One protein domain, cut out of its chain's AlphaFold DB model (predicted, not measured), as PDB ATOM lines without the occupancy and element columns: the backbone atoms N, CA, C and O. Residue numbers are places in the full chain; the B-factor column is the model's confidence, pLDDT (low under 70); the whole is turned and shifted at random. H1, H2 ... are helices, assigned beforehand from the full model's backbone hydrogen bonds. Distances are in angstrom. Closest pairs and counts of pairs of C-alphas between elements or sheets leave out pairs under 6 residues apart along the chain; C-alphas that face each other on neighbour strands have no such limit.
ATOM      1  N   TYR A  66     236.937 161.729 130.403       67.06
ATOM      2  CA  TYR A  66     238.192 161.232 130.961       67.06
ATOM      3  C   TYR A  66     238.428 161.816 132.357       67.06
ATOM      4  O   TYR A  66     238.621 163.025 132.516       67.06
ATOM      5  N   MET A  67     238.434 160.945 133.368       67.44
ATOM      6  CA  MET A  67     238.534 161.350 134.772       67.44
ATOM      7  C   MET A  67     239.960 161.300 135.336       67.44
ATOM      8  O   MET A  67     240.199 161.828 136.415       67.44
ATOM      9  N   GLY A  68     240.956 160.776 134.619       65.94
ATOM     10  CA  GLY A  68     242.375 160.828 135.019       65.94
ATOM     11  C   GLY A  68     242.764 160.046 136.290       65.94
ATOM     12  O   GLY A  68     243.938 159.744 136.456       65.94
ATOM     13  N   ASN A  69     241.811 159.686 137.155       79.62
ATOM     14  CA  ASN A  69     241.968 158.810 138.316       79.62
ATOM     15  C   ASN A  69     240.762 157.859 138.405       79.62
ATOM     16  O   ASN A  69     239.612 158.291 138.276       79.62
ATOM     17  N   PHE A  70     241.052 156.589 138.684       81.25
ATOM     18  CA  PHE A  70     240.098 155.517 138.939       81.25
ATOM     19  C   PHE A  70     238.972 155.895 139.912       81.25
ATOM     20  O   PHE A  70     237.803 155.669 139.614       81.25
ATOM     21  N   ASN A  71     239.293 156.511 141.056       83.25
ATOM     22  CA  ASN A  71     238.294 156.807 142.091       83.25
ATOM     23  C   ASN A  71     237.226 157.803 141.610       83.25
ATOM     24  O   ASN A  71     236.039 157.628 141.892       83.25
ATOM     25  N   ASP A  72     237.639 158.828 140.863       83.50
ATOM     26  CA  ASP A  72     236.720 159.798 140.261       83.50
ATOM     27  C   ASP A  72     235.868 159.130 139.173       83.50
ATOM     28  O   ASP A  72     234.663 159.372 139.094       83.50
ATOM     29  N   GLU A  73     236.472 158.261 138.358       83.31
ATOM     30  CA  GLU A  73     235.772 157.525 137.303       83.31
ATOM     31  C   GLU A  73     234.711 156.574 137.869       83.31
ATOM     32  O   GLU A  73     233.555 156.595 137.436       83.31
ATOM     33  N   LEU A  74     235.077 155.780 138.878       84.31
ATOM     34  CA  LEU A  74     234.171 154.849 139.539       84.31
ATOM     35  C   LEU A  74     233.031 155.601 140.230       84.31
ATOM     36  O   LEU A  74     231.865 155.224 140.101       84.31
ATOM     37  N   ARG A  75     233.337 156.711 140.914       87.31
ATOM     38  CA  ARG A  75     232.316 157.546 141.556       87.31
ATOM     39  C   ARG A  75     231.373 158.177 140.528       87.31
ATOM     40  O   ARG A  75     230.169 158.215 140.765       87.31
ATOM     41  N   PHE A  76     231.878 158.633 139.387       87.44
ATOM     42  CA  PHE A  76     231.060 159.177 138.300       87.44
ATOM     43  C   PHE A  76     230.098 158.128 137.742       87.44
ATOM     44  O   PHE A  76     228.888 158.359 137.712       87.44
ATOM     45  N   LYS A  77     230.616 156.944 137.393       85.81
ATOM     46  CA  LYS A  77     229.808 155.811 136.919       85.81
ATOM     47  C   LYS A  77     228.757 155.398 137.956       85.81
ATOM     48  O   LYS A  77     227.606 155.143 137.604       85.81
ATOM     49  N   LYS A  78     229.110 155.431 139.247       87.44
ATOM     50  CA  LYS A  78     228.175 155.178 140.351       87.44
ATOM     51  C   LYS A  78     227.029 156.182 140.404       87.44
ATOM     52  O   LYS A  78     225.881 155.769 140.542       87.44
ATOM     53  N   LEU A  79     227.308 157.476 140.272       90.19
ATOM     54  CA  LEU A  79     226.264 158.504 140.288       90.19
ATOM     55  C   LEU A  79     225.317 158.380 139.080       90.19
ATOM     56  O   LEU A  79     224.108 158.535 139.256       90.19
ATOM     57  N   TYR A  80     225.816 158.011 137.895       90.25
ATOM     58  CA  TYR A  80     224.960 157.690 136.741       90.25
ATOM     59  C   TYR A  80     224.031 156.510 137.017       90.25
ATOM     60  O   TYR A  80     222.816 156.635 136.867       90.25
ATOM     61  N   ALA A  81     224.587 155.376 137.450       89.06
ATOM     62  CA  ALA A  81     223.806 154.167 137.698       89.06
ATOM     63  C   ALA A  81     222.741 154.385 138.787       89.06
ATOM     64  O   ALA A  81     221.588 153.984 138.624       89.06
ATOM     65  N   LEU A  82     223.097 155.091 139.867       90.31
ATOM     66  CA  LEU A  82     222.157 155.462 140.927       90.31
ATOM     67  C   LEU A  82     221.056 156.407 140.435       90.31
ATOM     68  O   LEU A  82     219.921 156.299 140.898       90.31
ATOM     69  N   SER A  83     221.363 157.305 139.496       92.50
ATOM     70  CA  SER A  83     220.360 158.199 138.907       92.50
ATOM     71  C   SER A  83     219.324 157.408 138.107       92.50
ATOM     72  O   SER A  83     218.129 157.537 138.363       92.50
ATOM     73  N   TYR A  84     219.763 156.506 137.224       93.00
ATOM     74  CA  TYR A  84     218.849 155.649 136.459       93.00
ATOM     75  C   TYR A  84     218.046 154.689 137.350       93.00
ATOM     76  O   TYR A  84     216.834 154.568 137.181       93.00
ATOM     77  N   SER A  85     218.674 154.074 138.360       90.06
ATOM     78  CA  SER A  85     217.976 153.252 139.367       90.06
ATOM     79  C   SER A  85     216.891 154.051 140.105       90.06
ATOM     80  O   SER A  85     215.762 153.592 140.311       90.06
ATOM     81  N   GLY A  86     217.202 155.297 140.464       90.75
ATOM     82  CA  GLY A  86     216.258 156.232 141.065       90.75
ATOM     83  C   GLY A  86     215.054 156.541 140.174       90.75
ATOM     84  O   GLY A  86     213.913 156.531 140.648       90.75
ATOM     85  N   MET A  87     215.278 156.729 138.871       93.69
ATOM     86  CA  MET A  87     214.205 156.924 137.889       93.69
ATOM     87  C   MET A  87     213.299 155.689 137.782       93.69
ATOM     88  O   MET A  87     212.077 155.838 137.803       93.69
ATOM     89  N   ILE A  88     213.856 154.469 137.778       91.06
ATOM     90  CA  ILE A  88     213.067 153.220 137.808       91.06
ATOM     91  C   ILE A  88     212.171 153.176 139.058       91.06
ATOM     92  O   ILE A  88     210.988 152.835 138.980       91.06
ATOM     93  N   ASN A  89     212.690 153.583 140.222       89.06
ATOM     94  CA  ASN A  89     211.884 153.688 141.442       89.06
ATOM     95  C   ASN A  89     210.758 154.731 141.329       89.06
ATOM     96  O   ASN A  89     209.670 154.520 141.872       89.06
ATOM     97  N   CYS A  90     210.970 155.826 140.596       91.62
ATOM     98  CA  CYS A  90     209.925 156.821 140.344       91.62
ATOM     99  C   CYS A  90     208.780 156.253 139.495       91.62
ATOM    100  O   CYS A  90     207.617 156.546 139.787       91.62
ATOM    101  N   LYS A  91     209.065 155.351 138.546       90.12
ATOM    102  CA  LYS A  91     208.030 154.656 137.755       90.12
ATOM    103  C   LYS A  91     207.074 153.826 138.609       90.12
ATOM    104  O   LYS A  91     205.870 153.803 138.356       90.12
ATOM    105  N   LEU A  92     207.554 153.245 139.711       86.56
ATOM    106  CA  LEU A  92     206.680 152.588 140.689       86.56
ATOM    107  C   LEU A  92     205.699 153.576 141.349       86.56
ATOM    108  O   LEU A  92     204.545 153.233 141.617       86.56
ATOM    109  N   ASN A  93     206.145 154.800 141.640       87.81
ATOM    110  CA  ASN A  93     205.293 155.841 142.214       87.81
ATOM    111  C   ASN A  93     204.259 156.348 141.194       87.81
ATOM    112  O   ASN A  93     203.089 156.532 141.538       87.81
ATOM    113  N   GLU A  94     204.666 156.527 139.936       90.12
ATOM    114  CA  GLU A  94     203.768 156.868 138.826       90.12
ATOM    115  C   GLU A  94     202.658 155.822 138.669       90.12
ATOM    116  O   GLU A  94     201.481 156.182 138.619       90.12
ATOM    117  N   LEU A  95     203.001 154.531 138.733       89.69
ATOM    118  CA  LEU A  95     202.030 153.438 138.712       89.69
ATOM    119  C   LEU A  95     201.026 153.492 139.865       89.69
ATOM    120  O   LEU A  95     199.828 153.313 139.653       89.69
ATOM    121  N   LYS A  96     201.477 153.778 141.090       87.56
ATOM    122  CA  LYS A  96     200.573 153.918 142.244       87.56
ATOM    123  C   LYS A  96     199.581 155.068 142.055       87.56
ATOM    124  O   LYS A  96     198.385 154.900 142.308       87.56
ATOM    125  N   LYS A  97     200.066 156.222 141.586       89.19
ATOM    126  CA  LYS A  97     199.227 157.395 141.291       89.19
ATOM    127  C   LYS A  97     198.229 157.095 140.176       89.19
ATOM    128  O   LYS A  97     197.054 157.433 140.313       89.19
ATOM    129  N   PHE A  98     198.678 156.426 139.116       90.62
ATOM    130  CA  PHE A  98     197.825 155.990 138.018       90.62
ATOM    131  C   PHE A  98     196.727 155.041 138.500       90.62
ATOM    132  O   PHE A  98     195.557 155.305 138.246       90.62
ATOM    133  N   ASN A  99     197.065 154.019 139.292       86.75
ATOM    134  CA  ASN A  99     196.077 153.095 139.851       86.75
ATOM    135  C   ASN A  99     195.030 153.829 140.697       86.75
ATOM    136  O   ASN A  99     193.839 153.605 140.527       86.75
ATOM    137  N   THR A 100     195.448 154.782 141.536       87.12
ATOM    138  CA  THR A 100     194.503 155.602 142.315       87.12
ATOM    139  C   THR A 100     193.598 156.444 141.410       87.12
ATOM    140  O   THR A 100     192.402 156.566 141.673       87.12
ATOM    141  N   LYS A 101     194.143 157.026 140.336       88.50
ATOM    142  CA  LYS A 101     193.367 157.795 139.353       88.50
ATOM    143  C   LYS A 101     192.363 156.908 138.615       88.50
ATOM    144  O   LYS A 101     191.210 157.303 138.481       88.50
ATOM    145  N   ILE A 102     192.779 155.723 138.176       87.31
ATOM    146  CA  ILE A 102     191.924 154.746 137.495       87.31
ATOM    147  C   ILE A 102     190.805 154.264 138.413       87.31
ATOM    148  O   ILE A 102     189.658 154.253 137.982       87.31
ATOM    149  N   SER A 103     191.098 153.938 139.674       81.50
ATOM    150  CA  SER A 103     190.068 153.546 140.643       81.50
ATOM    151  C   SER A 103     189.036 154.651 140.862       81.50
ATOM    152  O   SER A 103     187.850 154.365 140.888       81.50
ATOM    153  N   LYS A 104     189.462 155.920 140.944       82.81
ATOM    154  CA  LYS A 104     188.537 157.063 141.057       82.81
ATOM    155  C   LYS A 104     187.721 157.313 139.787       82.81
ATOM    156  O   LYS A 104     186.590 157.771 139.873       82.81
ATOM    157  N   LYS A 105     188.313 157.086 138.611       81.94
ATOM    158  CA  LYS A 105     187.678 157.336 137.307       81.94
ATOM    159  C   LYS A 105     186.681 156.238 136.930       81.94
ATOM    160  O   LYS A 105     185.662 156.531 136.320       81.94
ATOM    161  N   TYR A 106     186.995 154.995 137.277       79.06
ATOM    162  CA  TYR A 106     186.255 153.798 136.883       79.06
ATOM    163  C   TYR A 106     185.815 152.997 138.102       79.06
ATOM    164  O   TYR A 106     186.072 151.789 138.181       79.06
ATOM    165  N   ASP A 107     185.234 153.693 139.076       62.19
ATOM    166  CA  ASP A 107     184.781 153.079 140.312       62.19
ATOM    167  C   ASP A 107     183.862 151.898 139.968       62.19
ATOM    168  O   ASP A 107     182.967 152.034 139.134       62.19
ATOM    169  N   THR A 108     184.110 150.750 140.605       63.06
ATOM    170  CA  THR A 108     183.284 149.529 140.594       63.06
ATOM    171  C   THR A 108     183.426 148.508 139.439       63.06
ATOM    172  O   THR A 108     182.477 148.227 138.717       63.06
ATOM    173  N   ASP A 109     184.567 147.809 139.328       65.12
ATOM    174  CA  ASP A 109     184.668 146.622 138.440       65.12
ATOM    175  C   ASP A 109     183.625 145.542 138.786       65.12
ATOM    176  O   ASP A 109     182.952 145.014 137.907       65.12
ATOM    177  N   GLU A 110     183.418 145.278 140.078       61.59
ATOM    178  CA  GLU A 110     182.466 144.262 140.546       61.59
ATOM    179  C   GLU A 110     181.000 144.664 140.310       61.59
ATOM    180  O   GLU A 110     180.157 143.828 139.979       61.59
ATOM    181  N   PHE A 111     180.669 145.952 140.429       66.50
ATOM    182  CA  PHE A 111     179.331 146.444 140.092       66.50
ATOM    183  C   PHE A 111     179.122 146.474 138.580       66.50
ATOM    184  O   PHE A 111     178.035 146.136 138.124       66.50
ATOM    185  N   MET A 112     180.141 146.848 137.801       75.06
ATOM    186  CA  MET A 112     180.065 146.889 136.342       75.06
ATOM    187  C   MET A 112     179.896 145.492 135.754       75.06
ATOM    188  O   MET A 112     179.048 145.313 134.886       75.06
ATOM    189  N   ASP A 113     180.606 144.488 136.268       80.88
ATOM    190  CA  ASP A 113     180.438 143.100 135.831       80.88
ATOM    191  C   ASP A 113     179.046 142.561 136.175       80.88
ATOM    192  O   ASP A 113     178.372 141.983 135.319       80.88
ATOM    193  N   ASN A 114     178.560 142.830 137.390       80.50
ATOM    194  CA  ASN A 114     177.198 142.474 137.783       80.50
ATOM    195  C   ASN A 114     176.131 143.224 136.968       80.50
ATOM    196  O   ASN A 114     175.101 142.643 136.623       80.50
ATOM    197  N   ALA A 115     176.354 144.498 136.649       80.31
ATOM    198  CA  ALA A 115     175.443 145.304 135.845       80.31
ATOM    199  C   ALA A 115     175.386 144.791 134.403       80.31
ATOM    200  O   ALA A 115     174.297 144.510 133.911       80.31
ATOM    201  N   ILE A 116     176.540 144.581 133.763       85.69
ATOM    202  CA  ILE A 116     176.646 144.015 132.411       85.69
ATOM    203  C   ILE A 116     175.976 142.637 132.359       85.69
ATOM    204  O   ILE A 116     175.226 142.354 131.427       85.69
ATOM    205  N   PHE A 117     176.176 141.794 133.379       87.50
ATOM    206  CA  PHE A 117     175.528 140.485 133.461       87.50
ATOM    207  C   PHE A 117     173.999 140.589 133.557       87.50
ATOM    208  O   PHE A 117     173.285 139.914 132.814       87.50
ATOM    209  N   ARG A 118     173.480 141.454 134.438       86.38
ATOM    210  CA  ARG A 118     172.031 141.677 134.593       86.38
ATOM    211  C   ARG A 118     171.400 142.222 133.313       86.38
ATOM    212  O   ARG A 118     170.359 141.723 132.900       86.38
ATOM    213  N   ILE A 119     172.050 143.193 132.678       88.12
ATOM    214  CA  ILE A 119     171.615 143.794 131.412       88.12
ATOM    215  C   ILE A 119     171.606 142.738 130.304       88.12
ATOM    216  O   ILE A 119     170.601 142.581 129.619       88.12
ATOM    217  N   SER A 120     172.667 141.934 130.186       90.12
ATOM    218  CA  SER A 120     172.738 140.847 129.203       90.12
ATOM    219  C   SER A 120     171.621 139.816 129.389       90.12
ATOM    220  O   SER A 120     171.021 139.376 128.407       90.12
ATOM    221  N   ASN A 121     171.292 139.447 130.630       92.00
ATOM    222  CA  ASN A 121     170.160 138.555 130.892       92.00
ATOM    223  C   ASN A 121     168.830 139.205 130.503       92.00
ATOM    224  O   ASN A 121     168.019 138.555 129.847       92.00
ATOM    225  N   ARG A 122     168.639 140.493 130.812       92.06
ATOM    226  CA  ARG A 122     167.430 141.220 130.415       92.06
ATOM    227  C   ARG A 122     167.272 141.295 128.895       92.06
ATOM    228  O   ARG A 122     166.180 141.068 128.386       92.06
ATOM    229  N   MET A 123     168.359 141.524 128.159       91.12
ATOM    230  CA  MET A 123     168.354 141.494 126.691       91.12
ATOM    231  C   MET A 123     167.919 140.128 126.144       91.12
ATOM    232  O   MET A 123     167.128 140.072 125.205       91.12
ATOM    233  N   LYS A 124     168.392 139.024 126.740       92.62
ATOM    234  CA  LYS A 124     167.988 137.661 126.343       92.62
ATOM    235  C   LYS A 124     166.508 137.397 126.612       92.62
ATOM    236  O   LYS A 124     165.840 136.799 125.774       92.62
ATOM    237  N   GLU A 125     165.994 137.847 127.756       92.12
ATOM    238  CA  GLU A 125     164.565 137.757 128.076       92.12
ATOM    239  C   GLU A 125     163.718 138.523 127.052       92.12
ATOM    240  O   GLU A 125     162.747 137.982 126.528       92.12
ATOM    241  N   LEU A 126     164.112 139.756 126.722       90.50
ATOM    242  CA  LEU A 126     163.415 140.590 125.742       90.50
ATOM    243  C   LEU A 126     163.447 139.973 124.339       90.50
ATOM    244  O   LEU A 126     162.414 139.931 123.676       90.50
ATOM    245  N   GLN A 127     164.578 139.404 123.912       91.62
ATOM    246  CA  GLN A 127     164.657 138.648 122.655       91.62
ATOM    247  C   GLN A 127     163.726 137.433 122.640       91.62
ATOM    248  O   GLN A 127     163.075 137.182 121.628       91.62
ATOM    249  N   ALA A 128     163.631 136.693 123.748       91.50
ATOM    250  CA  ALA A 128     162.720 135.555 123.847       91.50
ATOM    251  C   ALA A 128     161.247 135.991 123.755       91.50
ATOM    252  O   ALA A 128     160.455 135.324 123.093       91.50
ATOM    253  N   ILE A 129     160.892 137.130 124.363       89.31
ATOM    254  CA  ILE A 129     159.546 137.718 124.276       89.31
ATOM    255  C   ILE A 129     159.229 138.145 122.838       89.31
ATOM    256  O   ILE A 129     158.160 137.814 122.333       89.31
ATOM    257  N   ILE A 130     160.154 138.842 122.170       90.44
ATOM    258  CA  ILE A 130     159.988 139.281 120.776       90.44
ATOM    259  C   ILE A 130     159.792 138.069 119.862       90.44
ATOM    260  O   ILE A 130     158.830 138.032 119.101       90.44
ATOM    261  N   ALA A 131     160.649 137.050 119.985       90.88
ATOM    262  CA  ALA A 131     160.569 135.843 119.169       90.88
ATOM    263  C   ALA A 131     159.246 135.086 119.373       90.88
ATOM    264  O   ALA A 131     158.619 134.684 118.395       90.88
ATOM    265  N   ALA A 132     158.798 134.929 120.625       89.00
ATOM    266  CA  ALA A 132     157.529 134.278 120.944       89.00
ATOM    267  C   ALA A 132     156.315 135.088 120.455       89.00
ATOM    268  O   ALA A 132     155.313 134.521 120.023       89.00
ATOM    269  N   ALA A 133     156.393 136.421 120.479       87.94
ATOM    270  CA  ALA A 133     155.338 137.278 119.951       87.94
ATOM    271  C   ALA A 133     155.261 137.236 118.418       87.94
ATOM    272  O   ALA A 133     154.171 137.123 117.862       87.94
ATOM    273  N   GLU A 134     156.402 137.251 117.731       87.38
ATOM    274  CA  GLU A 134     156.473 137.146 116.269       87.38
ATOM    275  C   GLU A 134     156.018 135.777 115.751       87.38
ATOM    276  O   GLU A 134     155.378 135.697 114.703       87.38
ATOM    277  N   SER A 135     156.297 134.701 116.494       89.88
ATOM    278  CA  SER A 135     155.814 133.353 116.183       89.88
ATOM    279  C   SER A 135     154.374 133.093 116.640       89.88
ATOM    280  O   SER A 135     153.827 132.031 116.344       89.88
ATOM    281  N   SER A 136     153.746 134.050 117.340       84.62
ATOM    282  CA  SER A 136     152.440 133.888 117.995       84.62
ATOM    283  C   SER A 136     152.383 132.712 118.991       84.62
ATOM    284  O   SER A 136     151.313 132.145 119.231       84.62
ATOM    285  N   ASP A 137     153.516 132.349 119.601       87.25
ATOM    286  CA  ASP A 137     153.604 131.315 120.636       87.25
ATOM    287  C   ASP A 137     153.090 131.845 121.982       87.25
ATOM    288  O   ASP A 137     153.816 132.341 122.850       87.25
ATOM    289  N   THR A 138     151.772 131.753 122.145       82.06
ATOM    290  CA  THR A 138     151.078 132.225 123.347       82.06
ATOM    291  C   THR A 138     151.431 131.442 124.612       82.06
ATOM    292  O   THR A 138     151.411 132.034 125.688       82.06
ATOM    293  N   GLU A 139     151.790 130.157 124.523       85.31
ATOM    294  CA  GLU A 139     152.232 129.361 125.681       85.31
ATOM    295  C   GLU A 139     153.582 129.870 126.194       85.31
ATOM    296  O   GLU A 139     153.752 130.121 127.391       85.31
ATOM    297  N   GLN A 140     154.521 130.125 125.282       86.50
ATOM    298  CA  GLN A 140     155.825 130.666 125.643       86.50
ATOM    299  C   GLN A 140     155.733 132.110 126.166       86.50
ATOM    300  O   GLN A 140     156.404 132.454 127.141       86.50
ATOM    301  N   LEU A 141     154.855 132.946 125.599       85.69
ATOM    302  CA  LEU A 141     154.600 134.297 126.116       85.69
ATOM    303  C   LEU A 141     154.031 134.287 127.538       85.69
ATOM    304  O   LEU A 141     154.453 135.094 128.365       85.69
ATOM    305  N   LYS A 142     153.105 133.373 127.849       86.19
ATOM    306  CA  LYS A 142     152.561 133.229 129.209       86.19
ATOM    307  C   LYS A 142     153.641 132.832 130.206       86.19
ATOM    308  O   LYS A 142     153.646 133.346 131.322       86.19
ATOM    309  N   LEU A 143     154.573 131.971 129.798       87.81
ATOM    310  CA  LEU A 143     155.695 131.553 130.634       87.81
ATOM    311  C   LEU A 143     156.682 132.703 130.908       87.81
ATOM    312  O   LEU A 143     157.201 132.806 132.016       87.81
ATOM    313  N   LEU A 144     156.911 133.585 129.929       85.69
ATOM    314  CA  LEU A 144     157.852 134.709 130.035       85.69
ATOM    315  C   LEU A 144     157.257 135.967 130.697       85.69
ATOM    316  O   LEU A 144     157.975 136.698 131.377       85.69
ATOM    317  N   LEU A 145     155.966 136.249 130.487       84.06
ATOM    318  CA  LEU A 145     155.306 137.503 130.896       84.06
ATOM    319  C   LEU A 145     154.208 137.325 131.955       84.06
ATOM    320  O   LEU A 145     153.764 138.316 132.542       84.06
ATOM    321  N   GLY A 146     153.768 136.089 132.196       83.75
ATOM    322  CA  GLY A 146     152.637 135.749 133.055       83.75
ATOM    323  C   GLY A 146     151.281 135.804 132.337       83.75
ATOM    324  O   GLY A 146     151.018 136.679 131.510       83.75
ATOM    325  N   ASP A 147     150.381 134.889 132.713       76.62
ATOM    326  CA  ASP A 147     149.067 134.686 132.078       76.62
ATOM    327  C   ASP A 147     148.194 135.950 132.006       76.62
ATOM    328  O   ASP A 147     147.587 136.237 130.973       76.62
ATOM    329  N   GLN A 148     148.137 136.739 133.084       72.94
ATOM    330  CA  GLN A 148     147.299 137.945 133.131       72.94
ATOM    331  C   GLN A 148     147.737 139.012 132.125       72.94
ATOM    332  O   GLN A 148     146.896 139.697 131.550       72.94
ATOM    333  N   LYS A 149     149.046 139.148 131.893       74.88
ATOM    334  CA  LYS A 149     149.603 140.202 131.038       74.88
ATOM    335  C   LYS A 149     149.360 139.907 129.555       74.88
ATOM    336  O   LYS A 149     149.060 140.818 128.785       74.88
ATOM    337  N   VAL A 150     149.410 138.624 129.187       73.94
ATOM    338  CA  VAL A 150     149.129 138.123 127.829       73.94
ATOM    339  C   VAL A 150     147.641 138.221 127.478       73.94
ATOM    340  O   VAL A 150     147.300 138.476 126.330       73.94
ATOM    341  N   GLN A 151     146.738 138.071 128.451       76.38
ATOM    342  CA  GLN A 151     145.289 138.186 128.213       76.38
ATOM    343  C   GLN A 151     144.799 139.632 128.043       76.38
ATOM    344  O   GLN A 151     143.743 139.856 127.455       76.38
ATOM    345  N   GLN A 152     145.535 140.605 128.581       77.12
ATOM    346  CA  GLN A 152     145.125 142.014 128.621       77.12
ATOM    347  C   GLN A 152     145.690 142.860 127.475       77.12
ATOM    348  O   GLN A 152     145.214 143.973 127.263       77.12
ATOM    349  N   THR A 153     146.678 142.349 126.739       79.12
ATOM    350  CA  THR A 153     147.469 143.134 125.780       79.12
ATOM    351  C   THR A 153     147.550 142.403 124.448       79.12
ATOM    352  O   THR A 153     147.675 141.177 124.423       79.12
ATOM    353  N   ARG A 154     147.497 143.126 123.324       82.56
ATOM    354  CA  ARG A 154     147.675 142.496 122.007       82.56
ATOM    355  C   ARG A 154     149.113 142.010 121.837       82.56
ATOM    356  O   ARG A 154     150.054 142.674 122.261       82.56
ATOM    357  N   VAL A 155     149.287 140.868 121.170       81.31
ATOM    358  CA  VAL A 155     150.614 140.267 120.936       81.31
ATOM    359  C   VAL A 155     151.534 141.221 120.165       81.31
ATOM    360  O   VAL A 155     152.712 141.326 120.499       81.31
ATOM    361  N   GLU A 156     151.002 141.986 119.201       80.88
ATOM    362  CA  GLU A 156     151.800 142.977 118.465       80.88
ATOM    363  C   GLU A 156     152.282 144.130 119.359       80.88
ATOM    364  O   GLU A 156     153.399 144.614 119.188       80.88
ATOM    365  N   GLU A 157     151.472 144.552 120.334       83.75
ATOM    366  CA  GLU A 157     151.845 145.588 121.306       83.75
ATOM    367  C   GLU A 157     152.926 145.070 122.264       83.75
ATOM    368  O   GLU A 157     153.906 145.768 122.504       83.75
ATOM    369  N   LEU A 158     152.820 143.813 122.717       84.56
ATOM    370  CA  LEU A 158     153.847 143.165 123.541       84.56
ATOM    371  C   LEU A 158     155.198 143.068 122.815       84.56
ATOM    372  O   LEU A 158     156.236 143.338 123.418       84.56
ATOM    373  N   ALA A 159     155.194 142.715 121.524       84.06
ATOM    374  CA  ALA A 159     156.408 142.691 120.707       84.06
ATOM    375  C   ALA A 159     157.022 144.090 120.567       84.06
ATOM    376  O   ALA A 159     158.237 144.262 120.675       84.06
ATOM    377  N   LEU A 160     156.182 145.097 120.323       88.06
ATOM    378  CA  LEU A 160     156.617 146.467 120.082       88.06
ATOM    379  C   LEU A 160     157.167 147.123 121.357       88.06
ATOM    380  O   LEU A 160     158.180 147.822 121.295       88.06
ATOM    381  N   ASP A 161     156.563 146.849 122.511       87.56
ATOM    382  CA  ASP A 161     157.065 147.285 123.814       87.56
ATOM    383  C   ASP A 161     158.380 146.584 124.177       87.56
ATOM    384  O   ASP A 161     159.328 147.246 124.604       87.56
ATOM    385  N   ALA A 162     158.484 145.272 123.934       88.00
ATOM    386  CA  ALA A 162     159.721 144.529 124.171       88.00
ATOM    387  C   ALA A 162     160.878 145.020 123.285       88.00
ATOM    388  O   ALA A 162     162.007 145.107 123.760       88.00
ATOM    389  N   ARG A 163     160.608 145.397 122.026       88.12
ATOM    390  CA  ARG A 163     161.608 145.999 121.123       88.12
ATOM    391  C   ARG A 163     162.099 147.356 121.622       88.12
ATOM    392  O   ARG A 163     163.303 147.576 121.664       88.12
ATOM    393  N   LYS A 164     161.193 148.240 122.049       92.12
ATOM    394  CA  LYS A 164     161.575 149.547 122.614       92.12
ATOM    395  C   LYS A 164     162.421 149.399 123.871       92.12
ATOM    396  O   LYS A 164     163.398 150.117 124.047       92.12
ATOM    397  N   GLU A 165     162.043 148.478 124.757       90.12
ATOM    398  CA  GLU A 165     162.841 148.198 125.950       90.12
ATOM    399  C   GLU A 165     164.205 147.613 125.566       90.12
ATOM    400  O   GLU A 165     165.216 148.002 126.145       90.12
ATOM    401  N   TYR A 166     164.251 146.729 124.564       90.12
ATOM    402  CA  TYR A 166     165.497 146.135 124.087       90.12
ATOM    403  C   TYR A 166     166.480 147.194 123.589       90.12
ATOM    404  O   TYR A 166     167.626 147.165 124.018       90.12
ATOM    405  N   GLU A 167     166.033 148.151 122.769       89.62
ATOM    406  CA  GLU A 167     166.876 149.250 122.270       89.62
ATOM    407  C   GLU A 167     167.497 150.059 123.424       89.62
ATOM    408  O   GLU A 167     168.704 150.285 123.458       89.62
ATOM    409  N   ILE A 168     166.697 150.415 124.436       89.31
ATOM    410  CA  ILE A 168     167.176 151.162 125.613       89.31
ATOM    411  C   ILE A 168     168.210 150.351 126.410       89.31
ATOM    412  O   ILE A 168     169.210 150.890 126.889       89.31
ATOM    413  N   VAL A 169     167.958 149.055 126.595       87.81
ATOM    414  CA  VAL A 169     168.839 148.156 127.356       87.81
ATOM    415  C   VAL A 169     170.131 147.864 126.580       87.81
ATOM    416  O   VAL A 169     171.198 147.762 127.187       87.81
ATOM    417  N   GLU A 170     170.056 147.757 125.254       86.38
ATOM    418  CA  GLU A 170     171.205 147.585 124.363       86.38
ATOM    419  C   GLU A 170     172.133 148.805 124.402       86.38
ATOM    420  O   GLU A 170     173.344 148.643 124.578       86.38
ATOM    421  N   ASP A 171     171.584 150.019 124.350       85.75
ATOM    422  CA  ASP A 171     172.366 151.252 124.486       85.75
ATOM    423  C   ASP A 171     173.129 151.303 125.825       85.75
ATOM    424  O   ASP A 171     174.324 151.624 125.863       85.75
ATOM    425  N   ASP A 172     172.479 150.921 126.933       84.00
ATOM    426  CA  ASP A 172     173.124 150.861 128.253       84.00
ATOM    427  C   ASP A 172     174.217 149.777 128.311       84.00
ATOM    428  O   ASP A 172     175.293 149.987 128.888       84.00
ATOM    429  N   PHE A 173     173.993 148.630 127.657       86.12
ATOM    430  CA  PHE A 173     174.996 147.572 127.525       86.12
ATOM    431  C   PHE A 173     176.239 148.057 126.776       86.12
ATOM    432  O   PHE A 173     177.365 147.848 127.247       86.12
ATOM    433  N   ILE A 174     176.050 148.710 125.626       83.88
ATOM    434  CA  ILE A 174     177.133 149.241 124.791       83.88
ATOM    435  C   ILE A 174     177.928 150.282 125.577       83.88
ATOM    436  O   ILE A 174     179.159 150.201 125.642       83.88
ATOM    437  N   MET A 175     177.243 151.220 126.240       85.19
ATOM    438  CA  MET A 175     177.892 152.259 127.038       85.19
ATOM    439  C   MET A 175     178.755 151.653 128.152       85.19
ATOM    440  O   MET A 175     179.936 151.990 128.283       85.19
ATOM    441  N   LYS A 176     178.200 150.737 128.952       84.25
ATOM    442  CA  LYS A 176     178.925 150.128 130.077       84.25
ATOM    443  C   LYS A 176     180.084 149.248 129.618       84.25
ATOM    444  O   LYS A 176     181.159 149.292 130.222       84.25
ATOM    445  N   SER A 177     179.893 148.490 128.540       84.62
ATOM    446  CA  SER A 177     180.948 147.667 127.943       84.62
ATOM    447  C   SER A 177     182.099 148.533 127.424       84.62
ATOM    448  O   SER A 177     183.257 148.247 127.722       84.62
ATOM    449  N   SER A 178     181.787 149.651 126.762       85.88
ATOM    450  CA  SER A 178     182.777 150.631 126.297       85.88
ATOM    451  C   SER A 178     183.576 151.241 127.454       85.88
ATOM    452  O   SER A 178     184.799 151.344 127.386       85.88
ATOM    453  N   VAL A 179     182.929 151.599 128.570       84.06
ATOM    454  CA  VAL A 179     183.630 152.107 129.769       84.06
ATOM    455  C   VAL A 179     184.636 151.081 130.303       84.06
ATOM    456  O   VAL A 179     185.772 151.448 130.621       84.06
ATOM    457  N   LYS A 180     184.247 149.800 130.366       84.19
ATOM    458  CA  LYS A 180     185.127 148.706 130.797       84.19
ATOM    459  C   LYS A 180     186.305 148.518 129.839       84.19
ATOM    460  O   LYS A 180     187.450 148.458 130.286       84.19
ATOM    461  N   GLU A 181     186.049 148.484 128.536       86.44
ATOM    462  CA  GLU A 181     187.090 148.352 127.514       86.44
ATOM    463  C   GLU A 181     188.078 149.527 127.544       86.44
ATOM    464  O   GLU A 181     189.295 149.326 127.509       86.44
ATOM    465  N   ASN A 182     187.572 150.752 127.706       87.88
ATOM    466  CA  ASN A 182     188.389 151.954 127.846       87.88
ATOM    467  C   ASN A 182     189.300 151.879 129.076       87.88
ATOM    468  O   ASN A 182     190.486 152.191 128.975       87.88
ATOM    469  N   LYS A 183     188.783 151.416 130.221       86.81
ATOM    470  CA  LYS A 183     189.590 151.188 131.430       86.81
ATOM    471  C   LYS A 183     190.712 150.188 131.168       86.81
ATOM    472  O   LYS A 183     191.869 150.463 131.482       86.81
ATOM    473  N   THR A 184     190.383 149.029 130.597       87.56
ATOM    474  CA  THR A 184     191.365 147.979 130.295       87.56
ATOM    475  C   THR A 184     192.437 148.483 129.332       87.56
ATOM    476  O   THR A 184     193.624 148.235 129.551       87.56
ATOM    477  N   THR A 185     192.035 149.233 128.309       90.31
ATOM    478  CA  THR A 185     192.938 149.825 127.318       90.31
ATOM    479  C   THR A 185     193.855 150.871 127.947       90.31
ATOM    480  O   THR A 185     195.065 150.820 127.734       90.31
ATOM    481  N   GLU A 186     193.328 151.772 128.782       90.38
ATOM    482  CA  GLU A 186     194.126 152.795 129.473       90.38
ATOM    483  C   GLU A 186     195.159 152.153 130.414       90.38
ATOM    484  O   GLU A 186     196.328 152.538 130.394       90.38
ATOM    485  N   ILE A 187     194.764 151.122 131.174       89.44
ATOM    486  CA  ILE A 187     195.688 150.354 132.023       89.44
ATOM    487  C   ILE A 187     196.769 149.686 131.174       89.44
ATOM    488  O   ILE A 187     197.950 149.795 131.497       89.44
ATOM    489  N   LYS A 188     196.388 148.992 130.097       90.19
ATOM    490  CA  LYS A 188     197.333 148.282 129.229       90.19
ATOM    491  C   LYS A 188     198.354 149.244 128.622       90.19
ATOM    492  O   LYS A 188     199.549 148.993 128.743       90.19
ATOM    493  N   ASN A 189     197.893 150.352 128.044       91.81
ATOM    494  CA  ASN A 189     198.755 151.353 127.419       91.81
ATOM    495  C   ASN A 189     199.743 151.946 128.428       91.81
ATOM    496  O   ASN A 189     200.936 152.017 128.150       91.81
ATOM    497  N   PHE A 190     199.266 152.309 129.621       91.56
ATOM    498  CA  PHE A 190     200.129 152.859 130.663       91.56
ATOM    499  C   PHE A 190     201.182 151.849 131.142       91.56
ATOM    500  O   PHE A 190     202.351 152.198 131.300       91.56
ATOM    501  N   LYS A 191     200.801 150.576 131.320       89.50
ATOM    502  CA  LYS A 191     201.755 149.513 131.663       89.50
ATOM    503  C   LYS A 191     202.818 149.328 130.584       89.50
ATOM    504  O   LYS A 191     203.981 149.180 130.930       89.50
ATOM    505  N   THR A 192     202.435 149.347 129.307       90.25
ATOM    506  CA  THR A 192     203.384 149.238 128.190       90.25
ATOM    507  C   THR A 192     204.402 150.375 128.206       90.25
ATOM    508  O   THR A 192     205.588 150.095 128.090       90.25
ATOM    509  N   VAL A 193     203.965 151.620 128.431       91.50
ATOM    510  CA  VAL A 193     204.876 152.774 128.544       91.50
ATOM    511  C   VAL A 193     205.886 152.572 129.675       91.50
ATOM    512  O   VAL A 193     207.082 152.707 129.446       91.50
ATOM    513  N   ILE A 194     205.429 152.167 130.867       91.00
ATOM    514  CA  ILE A 194     206.339 151.900 131.993       91.00
ATOM    515  C   ILE A 194     207.333 150.783 131.664       91.00
ATOM    516  O   ILE A 194     208.496 150.906 132.029       91.00
ATOM    517  N   ILE A 195     206.898 149.695 131.017       89.44
ATOM    518  CA  ILE A 195     207.796 148.588 130.651       89.44
ATOM    519  C   ILE A 195     208.906 149.102 129.737       89.44
ATOM    520  O   ILE A 195     210.071 148.921 130.062       89.44
ATOM    521  N   THR A 196     208.549 149.802 128.657       90.25
ATOM    522  CA  THR A 196     209.525 150.345 127.704       90.25
ATOM    523  C   THR A 196     210.518 151.287 128.381       90.25
ATOM    524  O   THR A 196     211.720 151.127 128.212       90.25
ATOM    525  N   GLU A 197     210.041 152.224 129.200       91.38
ATOM    526  CA  GLU A 197     210.924 153.162 129.901       91.38
ATOM    527  C   GLU A 197     211.835 152.461 130.921       91.38
ATOM    528  O   GLU A 197     212.986 152.853 131.095       91.38
ATOM    529  N   VAL A 198     211.342 151.433 131.620       90.88
ATOM    530  CA  VAL A 198     212.162 150.672 132.573       90.88
ATOM    531  C   VAL A 198     213.208 149.829 131.845       90.88
ATOM    532  O   VAL A 198     214.346 149.801 132.309       90.88
ATOM    533  N   ASP A 199     212.858 149.198 130.724       89.88
ATOM    534  CA  ASP A 199     213.795 148.432 129.894       89.88
ATOM    535  C   ASP A 199     214.914 149.351 129.359       89.88
ATOM    536  O   ASP A 199     216.093 149.053 129.529       89.88
ATOM    537  N   GLU A 200     214.578 150.542 128.846       91.38
ATOM    538  CA  GLU A 200     215.574 151.530 128.398       91.38
ATOM    539  C   GLU A 200     216.523 151.978 129.524       91.38
ATOM    540  O   GLU A 200     217.721 152.189 129.311       91.38
ATOM    541  N   LEU A 201     216.003 152.159 130.740       91.12
ATOM    542  CA  LEU A 201     216.815 152.523 131.905       91.12
ATOM    543  C   LEU A 201     217.701 151.355 132.366       91.12
ATOM    544  O   LEU A 201     218.832 151.588 132.797       91.12
ATOM    545  N   GLN A 202     217.215 150.115 132.267       88.75
ATOM    546  CA  GLN A 202     217.999 148.912 132.547       88.75
ATOM    547  C   GLN A 202     219.149 148.740 131.568       88.75
ATOM    548  O   GLN A 202     220.269 148.477 132.008       88.75
ATOM    549  N   ASP A 203     218.892 148.930 130.276       88.56
ATOM    550  CA  ASP A 203     219.911 148.842 129.234       88.56
ATOM    551  C   ASP A 203     221.025 149.856 129.497       88.56
ATOM    552  O   ASP A 203     222.198 149.487 129.539       88.56
ATOM    553  N   LYS A 204     220.672 151.101 129.848       88.00
ATOM    554  CA  LYS A 204     221.662 152.115 130.248       88.00
ATOM    555  C   LYS A 204     222.513 151.656 131.435       88.00
ATOM    556  O   LYS A 204     223.730 151.813 131.399       88.00
ATOM    557  N   ILE A 205     221.916 151.084 132.484       86.69
ATOM    558  CA  ILE A 205     222.659 150.568 133.654       86.69
ATOM    559  C   ILE A 205     223.557 149.378 133.270       86.69
ATOM    560  O   ILE A 205     224.685 149.261 133.767       86.69
ATOM    561  N   SER A 206     223.075 148.509 132.382       84.38
ATOM    562  CA  SER A 206     223.816 147.361 131.858       84.38
ATOM    563  C   SER A 206     225.039 147.811 131.060       84.38
ATOM    564  O   SER A 206     226.146 147.347 131.336       84.38
ATOM    565  N   ASP A 207     224.884 148.799 130.176       82.75
ATOM    566  CA  ASP A 207     225.977 149.399 129.403       82.75
ATOM    567  C   ASP A 207     227.072 149.962 130.322       82.75
ATOM    568  O   ASP A 207     228.265 149.723 130.102       82.75
ATOM    569  N   PHE A 208     226.697 150.644 131.414       77.44
ATOM    570  CA  PHE A 208     227.677 151.095 132.413       77.44
ATOM    571  C   PHE A 208     228.407 149.926 133.069       77.44
ATOM    572  O   PHE A 208     229.630 149.979 133.224       77.44
ATOM    573  N   SER A 209     227.682 148.871 133.431       76.50
ATOM    574  CA  SER A 209     228.253 147.684 134.074       76.50
ATOM    575  C   SER A 209     229.221 146.947 133.143       76.50
ATOM    576  O   SER A 209     230.282 146.510 133.586       76.50
ATOM    577  N   GLN A 210     228.916 146.876 131.845       77.25
ATOM    578  CA  GLN A 210     229.806 146.313 130.827       77.25
ATOM    579  C   GLN A 210     231.043 147.190 130.592       77.25
ATOM    580  O   GLN A 210     232.151 146.664 130.506       77.25
ATOM    581  N   SER A 211     230.889 148.520 130.585       76.19
ATOM    582  CA  SER A 211     232.011 149.467 130.442       76.19
ATOM    583  C   SER A 211     233.038 149.404 131.583       76.19
ATOM    584  O   SER A 211     234.138 149.947 131.466       76.19
ATOM    585  N   LEU A 212     232.679 148.787 132.713       72.12
ATOM    586  CA  LEU A 212     233.595 148.532 133.823       72.12
ATOM    587  C   LEU A 212     234.444 147.273 133.607       72.12
ATOM    588  O   LEU A 212     235.540 147.212 134.146       72.12
ATOM    589  N   ASN A 213     233.977 146.313 132.802       66.06
ATOM    590  CA  ASN A 213     234.707 145.074 132.494       66.06
ATOM    591  C   ASN A 213     235.736 145.260 131.371       66.06
ATOM    592  O   ASN A 213     236.719 144.533 131.293       66.06
ATOM    593  N   SER A 214     235.536 146.239 130.483       61.25
ATOM    594  CA  SER A 214     236.409 146.475 129.321       61.25
ATOM    595  C   SER A 214     237.820 146.993 129.661       61.25
ATOM    596  O   SER A 214     238.591 147.267 128.746       61.25
ATOM    597  N   SER A 215     238.163 147.112 130.949       58.12
ATOM    598  CA  SER A 215     239.429 147.671 131.448       58.12
ATOM    599  C   SER A 215     240.136 146.783 132.495       58.12
ATOM    600  O   SER A 215     241.080 147.241 133.138       58.12
ATOM    601  N   ASP A 216     239.712 145.523 132.670       55.88
ATOM    602  CA  ASP A 216     240.174 144.627 133.753       55.88
ATOM    603  C   ASP A 216     241.691 144.337 133.765       55.88
ATOM    604  O   ASP A 216     242.250 144.017 134.818       55.88
ATOM    605  N   ASP A 217     242.389 144.495 132.638       59.12
ATOM    606  CA  ASP A 217     243.845 144.295 132.554       59.12
ATOM    607  C   ASP A 217     244.660 145.459 133.155       59.12
ATOM    608  O   ASP A 217     245.862 145.321 133.391       59.12
ATOM    609  N   HIS A 218     244.029 146.607 133.428       67.38
ATOM    610  CA  HIS A 218     244.694 147.819 133.928       67.38
ATOM    611  C   HIS A 218     244.428 148.127 135.405       67.38
ATOM    612  O   HIS A 218     245.070 149.023 135.952       67.38
ATOM    613  N   TYR A 219     243.522 147.388 136.048       76.69
ATOM    614  CA  TYR A 219     243.162 147.598 137.447       76.69
ATOM    615  C   TYR A 219     243.962 146.707 138.395       76.69
ATOM    616  O   TYR A 219     244.186 145.521 138.132       76.69
ATOM    617  N   ASN A 220     244.362 147.270 139.534       83.25
ATOM    618  CA  ASN A 220     244.933 146.491 140.630       83.25
ATOM    619  C   ASN A 220     243.844 145.688 141.379       83.25
ATOM    620  O   ASN A 220     242.649 145.873 141.157       83.25
ATOM    621  N   GLU A 221     244.244 144.776 142.270       83.31
ATOM    622  CA  GLU A 221     243.297 143.913 143.000       83.31
ATOM    623  C   GLU A 221     242.269 144.704 143.827       83.31
ATOM    624  O   GLU A 221     241.091 144.351 143.829       83.31
ATOM    625  N   MET A 222     242.678 145.806 144.466       83.88
ATOM    626  CA  MET A 222     241.767 146.651 145.250       83.88
ATOM    627  C   MET A 222     240.740 147.367 144.362       83.88
ATOM    628  O   MET A 222     239.583 147.529 144.742       83.88
ATOM    629  N   GLU A 223     241.153 147.806 143.173       83.81
ATOM    630  CA  GLU A 223     240.283 148.455 142.188       83.81
ATOM    631  C   GLU A 223     239.262 147.466 141.611       83.81
ATOM    632  O   GLU A 223     238.082 147.801 141.486       83.81
ATOM    633  N   LYS A 224     239.683 146.224 141.343       83.50
ATOM    634  CA  LYS A 224     238.788 145.132 140.930       83.50
ATOM    635  C   LYS A 224     237.743 144.827 142.000       83.50
ATOM    636  O   LYS A 224     236.552 144.800 141.702       83.50
ATOM    637  N   GLU A 225     238.167 144.702 143.256       85.75
ATOM    638  CA  GLU A 225     237.253 144.487 144.383       85.75
ATOM    639  C   GLU A 225     236.250 145.649 144.539       85.75
ATOM    640  O   GLU A 225     235.057 145.430 144.765       85.75
ATOM    641  N   ALA A 226     236.696 146.897 144.364       84.69
ATOM    642  CA  ALA A 226     235.816 148.066 144.407       84.69
ATOM    643  C   ALA A 226     234.775 148.068 143.271       84.69
ATOM    644  O   ALA A 226     233.612 148.416 143.502       84.69
ATOM    645  N   ILE A 227     235.170 147.658 142.061       84.56
ATOM    646  CA  ILE A 227     234.264 147.496 140.917       84.56
ATOM    647  C   ILE A 227     233.227 146.403 141.193       84.56
ATOM    648  O   ILE A 227     232.038 146.615 140.943       84.56
ATOM    649  N   ASP A 228     233.643 145.250 141.709       85.75
ATOM    650  CA  ASP A 228     232.740 144.121 141.938       85.75
ATOM    651  C   ASP A 228     231.730 144.409 143.051       85.75
ATOM    652  O   ASP A 228     230.534 144.153 142.882       85.75
ATOM    653  N   ASN A 229     232.171 145.053 144.135       86.31
ATOM    654  CA  ASN A 229     231.275 145.554 145.177       86.31
ATOM    655  C   ASN A 229     230.255 146.553 144.608       86.31
ATOM    656  O   ASN A 229     229.063 146.473 144.909       86.31
ATOM    657  N   PHE A 230     230.695 147.458 143.729       84.69
ATOM    658  CA  PHE A 230     229.801 148.401 143.061       84.69
ATOM    659  C   PHE A 230     228.760 147.703 142.168       84.69
ATOM    660  O   PHE A 230     227.572 148.028 142.251       84.69
ATOM    661  N   LYS A 231     229.168 146.724 141.347       84.31
ATOM    662  CA  LYS A 231     228.246 145.936 140.511       84.31
ATOM    663  C   LYS A 231     227.214 145.206 141.370       84.31
ATOM    664  O   LYS A 231     226.027 145.223 141.049       84.31
ATOM    665  N   ALA A 232     227.651 144.588 142.468       86.19
ATOM    666  CA  ALA A 232     226.766 143.878 143.385       86.19
ATOM    667  C   ALA A 232     225.719 144.815 144.012       86.19
ATOM    668  O   ALA A 232     224.532 144.476 144.036       86.19
ATOM    669  N   ASP A 233     226.130 146.006 144.453       87.06
ATOM    670  CA  ASP A 233     225.234 147.011 145.032       87.06
ATOM    671  C   ASP A 233     224.187 147.505 144.024       87.06
ATOM    672  O   ASP A 233     222.991 147.522 144.334       87.06
ATOM    673  N   ILE A 234     224.606 147.859 142.804       84.75
ATOM    674  CA  ILE A 234     223.688 148.323 141.753       84.75
ATOM    675  C   ILE A 234     222.731 147.213 141.329       84.75
ATOM    676  O   ILE A 234     221.526 147.452 141.256       84.75
ATOM    677  N   ASN A 235     223.221 145.988 141.122       84.88
ATOM    678  CA  ASN A 235     222.369 144.853 140.767       84.88
ATOM    679  C   ASN A 235     221.352 144.543 141.866       84.88
ATOM    680  O   ASN A 235     220.206 144.196 141.575       84.88
ATOM    681  N   LYS A 236     221.734 144.687 143.137       88.50
ATOM    682  CA  LYS A 236     220.818 144.520 144.267       88.50
ATOM    683  C   LYS A 236     219.739 145.601 144.283       88.50
ATOM    684  O   LYS A 236     218.566 145.278 144.494       88.50
ATOM    685  N   GLU A 237     220.109 146.864 144.074       84.94
ATOM    686  CA  GLU A 237     219.151 147.975 144.030       84.94
ATOM    687  C   GLU A 237     218.182 147.812 142.852       84.94
ATOM    688  O   GLU A 237     216.964 147.808 143.052       84.94
ATOM    689  N   LEU A 238     218.719 147.538 141.660       85.25
ATOM    690  CA  LEU A 238     217.957 147.320 140.436       85.25
ATOM    691  C   LEU A 238     216.962 146.165 140.586       85.25
ATOM    692  O   LEU A 238     215.764 146.343 140.360       85.25
ATOM    693  N   ASN A 239     217.424 144.999 141.044       87.12
ATOM    694  CA  ASN A 239     216.559 143.839 141.254       87.12
ATOM    695  C   ASN A 239     215.473 144.106 142.299       87.12
ATOM    696  O   ASN A 239     214.340 143.655 142.137       87.12
ATOM    697  N   THR A 240     215.777 144.886 143.340       88.94
ATOM    698  CA  THR A 240     214.779 145.294 144.336       88.94
ATOM    699  C   THR A 240     213.690 146.171 143.711       88.94
ATOM    700  O   THR A 240     212.507 146.011 144.030       88.94
ATOM    701  N   SER A 241     214.061 147.097 142.828       85.81
ATOM    702  CA  SER A 241     213.121 147.957 142.104       85.81
ATOM    703  C   SER A 241     212.273 147.166 141.106       85.81
ATOM    704  O   SER A 241     211.048 147.308 141.105       85.81
ATOM    705  N   ILE A 242     212.896 146.265 140.344       85.69
ATOM    706  CA  ILE A 242     212.219 145.346 139.418       85.69
ATOM    707  C   ILE A 242     211.229 144.456 140.170       85.69
ATOM    708  O   ILE A 242     210.081 144.325 139.759       85.69
ATOM    709  N   ASP A 243     211.616 143.896 141.317       87.75
ATOM    710  CA  ASP A 243     210.724 143.053 142.117       87.75
ATOM    711  C   ASP A 243     209.501 143.813 142.626       87.75
ATOM    712  O   ASP A 243     208.399 143.260 142.683       87.75
ATOM    713  N   LYS A 244     209.655 145.094 142.973       88.19
ATOM    714  CA  LYS A 244     208.518 145.944 143.347       88.19
ATOM    715  C   LYS A 244     207.598 146.219 142.156       88.19
ATOM    716  O   LYS A 244     206.383 146.212 142.343       88.19
ATOM    717  N   LEU A 245     208.149 146.433 140.960       86.19
ATOM    718  CA  LEU A 245     207.375 146.616 139.725       86.19
ATOM    719  C   LEU A 245     206.628 145.333 139.326       86.19
ATOM    720  O   LEU A 245     205.421 145.383 139.083       86.19
ATOM    721  N   ASN A 246     207.298 144.179 139.394       87.00
ATOM    722  CA  ASN A 246     206.709 142.860 139.155       87.00
ATOM    723  C   ASN A 246     205.561 142.572 140.128       87.00
ATOM    724  O   ASN A 246     204.470 142.185 139.706       87.00
ATOM    725  N   LYS A 247     205.746 142.858 141.424       87.69
ATOM    726  CA  LYS A 247     204.671 142.766 142.431       87.69
ATOM    727  C   LYS A 247     203.512 143.726 142.163       87.69
ATOM    728  O   LYS A 247     202.381 143.424 142.527       87.69
ATOM    729  N   ALA A 248     203.774 144.867 141.531       81.31
ATOM    730  CA  ALA A 248     202.750 145.827 141.127       81.31
ATOM    731  C   ALA A 248     202.092 145.486 139.771       81.31
ATOM    732  O   ALA A 248     201.247 146.241 139.284       81.31
ATOM    733  N   GLY A 249     202.441 144.344 139.167       79.62
ATOM    734  CA  GLY A 249     201.829 143.839 137.940       79.62
ATOM    735  C   GLY A 249     202.410 144.421 136.649       79.62
ATOM    736  O   GLY A 249     201.697 144.448 135.641       79.62
TER     737      GLY A 249
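AT A GLANCE: This is residues 66 to 249 of the 255 residues of an uncharacterized protein of Planctomycetes bacterium (UniProt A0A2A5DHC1). What shape is this? A long rod runs along one helix, H5; at one end H1 and H6 lie beside it as a three-helix bundle, and at the other end H2 packs on H5 at an angle, with short H3 folded back on H2 and short H4 near the tip. The C-alphas span 100 by 26 by 21 A. What is it made of? The printed part has 184 residues, with six named helices, H1 to H6 in order, and no named strand: the class is all helix. It is extended, with a radius of gyration of the C-alphas of 31.7 A.

HOW THE PARTS SIT: What touches the longest helix? H5, residues 155 to 213, touches H1, residues 70 to 105, with its residues 183 to 208 alone, opposite ways at a shallow tilt of 8 degrees; their closest C-alphas, of Ala 81 and Ile 205, are 5.5 A apart. With its residues 155 to 180 alone it touches H2, residues 109 to 134, opposite ways at 34 degrees, a tilt only just shallow; the closest C-alphas, of Ile 130 and Ala 159, are 4.9 A apart. How is the bundle closed? H6, residues 221 to 247, touches H1, the same way at a shallow tilt of 4 degrees, with the closest C-alphas, of Asn 89 and Ser 241, 5.9 A apart. H6 is close to H5 but not clearly touching, 6.7 A between the closest C-alphas, of Ser 209 and Lys 231; H1, H5 and H6 are an up-and-down bundle, each running against the one before it. What lies at the other end? H3, residues 138 to 145, forms a helical hairpin with H2, whose residues 125 to 133 alone touch it, the C-alphas of Ala 132 and Leu 141 being closest at 5.9 A. H4, residues 147 to 152, touches H3 about perpendicular, at 77 degrees, closest at the C-alphas of Lys 142 and Val 150, 6.1 A; H4 and H5 meet only through their link. Are the helix backbones complete? Every O i to N i+4 pair is within hydrogen-bond range in H2, H3, H4 and H6, against 30 of 32 in H1 and 54 of 55 in H5.

IN THESE COORDINATES: Where does H5 run? It goes from C-alpha 155 at (150.614, 140.267, 120.936) to C-alpha 213 at (234.707, 145.074, 132.494), 85.0 A. How long are the others? H1 measures 52.5 A from C-alpha 70 at (240.098, 155.517, 138.939), H6 38.6 A and H2 37.1 A; H3 and H4 have 8 and 6 residues.

THE WHOLE: How far does it reach? The two C-alphas farthest apart, of Gln 151 and Asn 220, are 100.8 A apart. Is it continuous? The printed part has no cut, and no link is long. Where is confidence low? The pLDDT is under 70 at residues 66 to 68, 107 to 111 and 213 to 218.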